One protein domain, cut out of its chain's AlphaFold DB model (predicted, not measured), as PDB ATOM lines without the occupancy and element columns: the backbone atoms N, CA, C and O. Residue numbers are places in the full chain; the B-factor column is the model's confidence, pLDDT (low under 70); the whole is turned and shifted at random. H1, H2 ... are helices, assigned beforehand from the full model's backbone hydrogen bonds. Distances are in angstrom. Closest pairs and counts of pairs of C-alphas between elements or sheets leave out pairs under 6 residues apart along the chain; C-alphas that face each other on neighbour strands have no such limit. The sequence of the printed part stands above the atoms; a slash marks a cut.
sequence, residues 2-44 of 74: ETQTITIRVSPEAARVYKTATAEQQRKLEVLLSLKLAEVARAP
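This is residues 2 to 44 of the 74 residues of an uncharacterized protein of Planctomycetes bacterium RBG_13_62_9 (UniProt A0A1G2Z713). Look first at one long helix, H2, which makes the longest axis; a shorter helix, H1, folds back from its beginning, so that the two form an open V joined by a tight link. The unnamed stretch of residues 2 to 11 leads from the beginning of H1 past the middle of H2, while residues 35 to 44 stick out at the other end. The printed part has 43 residues with two named helices, H1 then H2, and no named strand; it is all helix, loose, with a radius of gyration of the C-alphas of 11.8 A, spanning 36 by 23 by 14 A.

Start at H2, residues 23 to 41, and look back to H1, residues 12 to 20. They are close but not clearly touching; their closest C-alphas, those of Tyr 18 and Gln 26, are 6.4 A apart. They run opposite ways at a steep tilt of 49 degrees. In H1 and H2 every O i to N i+4 pair is within hydrogen-bond range.

Find C-alpha 23 at (149.684, 134.564, 100.821); from there H2 runs 26.9 A to C-alpha 41 at (122.982, 131.218, 100.718). H1 begins at C-alpha 12, (141.372, 143.307, 85.626), and runs 12.4 A to C-alpha 20.

The two C-alphas farthest apart, those of Thr 20 and Pro 44, are 36.6 A apart. The printed part has no cut, and no printed residue is under 70 in pLDDT.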
ATOM      1  N   GLU A   2     138.471 123.034 105.251       83.81
ATOM      2  CA  GLU A   2     138.668 122.623 103.864       83.81
ATOM      3  C   GLU A   2     138.255 123.777 102.947       83.81
ATOM      4  O   GLU A   2     137.319 124.518 103.251       83.81
ATOM      5  N   THR A   3     138.996 123.968 101.861       85.00
ATOM      6  CA  THR A   3     138.711 124.995 100.852       85.00
ATOM      7  C   THR A   3     138.656 124.324  99.491       85.00
ATOM      8  O   THR A   3     139.352 123.336  99.255       85.00
ATOM      9  N   GLN A   4     137.800 124.836  98.611       92.31
ATOM     10  CA  GLN A   4     137.695 124.384  97.229       92.31
ATOM     11  C   GLN A   4     137.924 125.568  96.295       92.31
ATOM     12  O   GLN A   4     137.437 126.672  96.543       92.31
ATOM     13  N   THR A   5     138.662 125.331  95.212       93.06
ATOM     14  CA  THR A   5     138.942 126.357  94.208       93.06
ATOM     15  C   THR A   5     137.737 126.540  93.296       93.06
ATOM     16  O   THR A   5     137.272 125.589  92.670       93.06
ATOM     17  N   ILE A   6     137.282 127.783  93.164       91.56
ATOM     18  CA  ILE A   6     136.268 128.192  92.189       91.56
ATOM     19  C   ILE A   6     136.863 129.219  91.222       91.56
ATOM     20  O   ILE A   6     137.738 130.001  91.591       91.56
ATOM     21  N   THR A   7     136.384 129.236  89.977       94.69
ATOM     22  CA  THR A   7     136.769 130.264  88.995       94.69
ATOM     23  C   THR A   7     135.706 131.352  88.959       94.69
ATOM     24  O   THR A   7     134.549 131.076  88.648       94.69
ATOM     25  N   ILE A   8     136.092 132.596  89.249       93.12
ATOM     26  CA  ILE A   8     135.195 133.758  89.237       93.12
ATOM     27  C   ILE A   8     135.725 134.843  88.302       93.12
ATOM     28  O   ILE A   8     136.933 135.037  88.165       93.12
ATOM     29  N   ARG A   9     134.813 135.571  87.654       96.81
ATOM     30  CA  ARG A   9     135.168 136.743  86.847       96.81
ATOM     31  C   ARG A   9     135.210 137.974  87.747       96.81
ATOM     32  O   ARG A   9     134.248 138.246  88.455       96.81
ATOM     33  N   VAL A  10     136.306 138.721  87.686       95.94
ATOM     34  CA  VAL A  10     136.531 139.968  88.434       95.94
ATOM     35  C   VAL A  10     137.093 141.038  87.498       95.94
ATOM     36  O   VAL A  10     137.458 140.735  86.360       95.94
ATOM     37  N   SER A  11     137.171 142.290  87.953       98.00
ATOM     38  CA  SER A  11     137.824 143.342  87.170       98.00
ATOM     39  C   SER A  11     139.319 143.032  86.964       98.00
ATOM     40  O   SER A  11     139.940 142.383  87.815       98.00
ATOM     41  N   PRO A  12     139.940 143.504  85.864       98.19
ATOM     42  CA  PRO A  12     141.372 143.307  85.626       98.19
ATOM     43  C   PRO A  12     142.252 143.823  86.773       98.19
ATOM     44  O   PRO A  12     143.256 143.203  87.121       98.19
ATOM     45  N   GLU A  13     141.850 144.934  87.394       97.69
ATOM     46  CA  GLU A  13     142.535 145.515  88.545       97.69
ATOM     47  C   GLU A  13     142.473 144.599  89.770       97.69
ATOM     48  O   GLU A  13     143.513 144.285  90.345       97.69
ATOM     49  N   ALA A  14     141.288 144.089  90.121       96.06
ATOM     50  CA  ALA A  14     141.135 143.160  91.237       96.06
ATOM     51  C   ALA A  14     141.950 141.875  91.019       96.06
ATOM     52  O   ALA A  14     142.623 141.403  91.936       96.06
ATOM     53  N   ALA A  15     141.959 141.344  89.789       96.88
ATOM     54  CA  ALA A  15     142.781 140.189  89.434       96.88
ATOM     55  C   ALA A  15     144.279 140.473  89.615       96.88
ATOM     56  O   ALA A  15     145.009 139.617  90.117       96.88
ATOM     57  N   ARG A  16     144.747 141.663  89.218       97.75
ATOM     58  CA  ARG A  16     146.142 142.076  89.405       97.75
ATOM     59  C   ARG A  16     146.486 142.168  90.889       97.75
ATOM     60  O   ARG A  16     147.449 141.533  91.303       97.75
ATOM     61  N   VAL A  17     145.682 142.892  91.671       97.12
ATOM     62  CA  VAL A  17     145.891 143.080  93.116       97.12
ATOM     63  C   VAL A  17     145.941 141.736  93.837       97.12
ATOM     64  O   VAL A  17     146.882 141.494  94.589       97.12
ATOM     65  N   TYR A  18     144.993 140.835  93.560       95.75
ATOM     66  CA  TYR A  18     144.965 139.505  94.171       95.75
ATOM     67  C   TYR A  18     146.220 138.690  93.834       95.75
ATOM     68  O   TYR A  18     146.836 138.106  94.722       95.75
ATOM     69  N   LYS A  19     146.642 138.685  92.562       95.00
ATOM     70  CA  LYS A  19     147.836 137.948  92.107       95.00
ATOM     71  C   LYS A  19     149.139 138.480  92.704       95.00
ATOM     72  O   LYS A  19     150.081 137.710  92.848       95.00
ATOM     73  N   THR A  20     149.204 139.771  93.022       97.31
ATOM     74  CA  THR A  20     150.393 140.404  93.620       97.31
ATOM     75  C   THR A  20     150.366 140.450  95.148       97.31
ATOM     76  O   THR A  20     151.357 140.843  95.756       97.31
ATOM     77  N   ALA A  21     149.241 140.100  95.771       96.94
ATOM     78  CA  ALA A  21     149.083 140.091  97.219       96.94
ATOM     79  C   ALA A  21     149.891 138.960  97.875       96.94
ATOM     80  O   ALA A  21     150.163 137.924  97.265       96.94
ATOM     81  N   THR A  22     150.250 139.142  99.145       98.19
ATOM     82  CA  THR A  22     150.908 138.088  99.926       98.19
ATOM     83  C   THR A  22     149.956 136.917 100.176       98.19
ATOM     84  O   THR A  22     148.735 137.082 100.165       98.19
ATOM     85  N   ALA A  23     150.498 135.735 100.482       95.12
ATOM     86  CA  ALA A  23     149.684 134.564 100.821       95.12
ATOM     87  C   ALA A  23     148.723 134.832 101.999       95.12
ATOM     88  O   ALA A  23     147.589 134.360 102.010       95.12
ATOM     89  N   GLU A  24     149.148 135.638 102.977       96.38
ATOM     90  CA  GLU A  24     148.293 136.038 104.098       96.38
ATOM     91  C   GLU A  24     147.124 136.921 103.635       96.38
ATOM     92  O   GLU A  24     145.982 136.719 104.049       96.38
ATOM     93  N   GLN A  25     147.393 137.890 102.757       96.88
ATOM     94  CA  GLN A  25     146.368 138.769 102.194       96.88
ATOM     95  C   GLN A  25     145.384 137.994 101.310       96.88
ATOM     96  O   GLN A  25     144.176 138.182 101.451       96.88
ATOM     97  N   GLN A  26     145.877 137.091 100.456       95.19
ATOM     98  CA  GLN A  26     145.039 136.206  99.641       95.19
ATOM     99  C   GLN A  26     144.108 135.373 100.526       95.19
ATOM    100  O   GLN A  26     142.894 135.415 100.346       95.19
ATOM    101  N   ARG A  27     144.641 134.737 101.575       94.00
ATOM    102  CA  ARG A  27     143.838 133.935 102.507       94.00
ATOM    103  C   ARG A  27     142.766 134.753 103.231       94.00
ATOM    104  O   ARG A  27     141.653 134.271 103.429       94.00
ATOM    105  N   LYS A  28     143.061 136.001 103.618       95.25
ATOM    106  CA  LYS A  28     142.050 136.907 104.199       95.25
ATOM    107  C   LYS A  28     140.926 137.202 103.202       95.25
ATOM    108  O   LYS A  28     139.758 137.174 103.581       95.25
ATOM    109  N   LEU A  29     141.269 137.448 101.938       94.75
ATOM    110  CA  LEU A  29     140.291 137.691 100.873       94.75
ATOM    111  C   LEU A  29     139.440 136.446 100.576       94.75
ATOM    112  O   LEU A  29     138.230 136.577 100.410       94.75
ATOM    113  N   GLU A  30     140.026 135.249 100.585       93.44
ATOM    114  CA  GLU A  30     139.296 133.978 100.437       93.44
ATOM    115  C   GLU A  30     138.259 133.775 101.552       93.44
ATOM    116  O   GLU A  30     137.119 133.378 101.288       93.44
ATOM    117  N   VAL A  31     138.622 134.091 102.800       94.62
ATOM    118  CA  VAL A  31     137.694 134.023 103.941       94.62
ATOM    119  C   VAL A  31     136.560 135.034 103.779       94.62
ATOM    120  O   VAL A  31     135.395 134.676 103.958       94.62
ATOM    121  N   LEU A  32     136.873 136.275 103.397       94.75
ATOM    122  CA  LEU A  32     135.856 137.302 103.152       94.75
ATOM    123  C   LEU A  32     134.891 136.888 102.035       94.75
ATOM    124  O   LEU A  32     133.678 137.006 102.205       94.75
ATOM    125  N   LEU A  33     135.406 136.351 100.927       93.69
ATOM    126  CA  LEU A  33     134.582 135.835  99.833       93.69
ATOM    127  C   LEU A  33     133.680 134.687 100.305       93.69
ATOM    128  O   LEU A  33     132.486 134.687 100.009       93.69
ATOM    129  N   SER A  34     134.220 133.746 101.082       93.19
ATOM    130  CA  SER A  34     133.452 132.617 101.624       93.19
ATOM    131  C   SER A  34     132.302 133.086 102.520       93.19
ATOM    132  O   SER A  34     131.187 132.576 102.410       93.19
ATOM    133  N   LEU A  35     132.539 134.093 103.368       92.75
ATOM    134  CA  LEU A  35     131.498 134.692 104.209       92.75
ATOM    135  C   LEU A  35     130.406 135.359 103.368       92.75
ATOM    136  O   LEU A  35     129.223 135.152 103.632       92.75
ATOM    137  N   LYS A  36     130.783 136.096 102.317       92.38
ATOM    138  CA  LYS A  36     129.811 136.722 101.410       92.38
ATOM    139  C   LYS A  36     128.982 135.708 100.635       92.38
ATOM    140  O   LYS A  36     127.773 135.884 100.519       92.38
ATOM    141  N   LEU A  37     129.583 134.615 100.177       91.19
ATOM    142  CA  LEU A  37     128.837 133.528  99.538       91.19
ATOM    143  C   LEU A  37     127.879 132.837 100.523       91.19
ATOM    144  O   LEU A  37     126.752 132.505 100.155       91.19
ATOM    145  N   ALA A  38     128.281 132.677 101.786       89.00
ATOM    146  CA  ALA A  38     127.407 132.132 102.822       89.00
ATOM    147  C   ALA A  38     126.229 133.066 103.153       89.00
ATOM    148  O   ALA A  38     125.129 132.581 103.401       89.00
ATOM    149  N   GLU A  39     126.428 134.388 103.139       88.38
ATOM    150  CA  GLU A  39     125.338 135.366 103.289       88.38
ATOM    151  C   GLU A  39     124.308 135.237 102.157       88.38
ATOM    152  O   GLU A  39     123.112 135.222 102.433       88.38
ATOM    153  N   VAL A  40     124.755 135.064 100.907       84.75
ATOM    154  CA  VAL A  40     123.856 134.830  99.758       84.75
ATOM    155  C   VAL A  40     123.050 133.545  99.946       84.75
ATOM    156  O   VAL A  40     121.844 133.543  99.720       84.75
ATOM    157  N   ALA A  41     123.681 132.471 100.421       78.75
ATOM    158  CA  ALA A  41     122.982 131.218 100.718       78.75
ATOM    159  C   ALA A  41     121.982 131.340 101.885       78.75
ATOM    160  O   ALA A  41     121.031 130.566 101.965       78.75
ATOM    161  N   ARG A  42     122.195 132.293 102.801       76.44
ATOM    162  CA  ARG A  42     121.294 132.589 103.926       76.44
ATOM    163  C   ARG A  42     120.196 133.587 103.578       76.44
ATOM    164  O   ARG A  42     119.357 133.843 104.441       76.44
ATOM    165  N   ALA A  43     120.205 134.166 102.376       72.31
ATOM    166  CA  ALA A  43     119.142 135.062 101.955       72.31
ATOM    167  C   ALA A  43     117.794 134.337 102.127       72.31
ATOM    168  O   ALA A  43     117.668 133.190 101.686       72.31
ATOM    169  N   PRO A  44     116.818 134.950 102.825       71.19
ATOM    170  CA  PRO A  44     115.551 134.296 103.091       71.19
ATOM    171  C   PRO A  44     114.908 133.945 101.757       71.19
ATOM    172  O   PRO A  44     114.676 134.815 100.916       71.19
TER     173      PRO A  44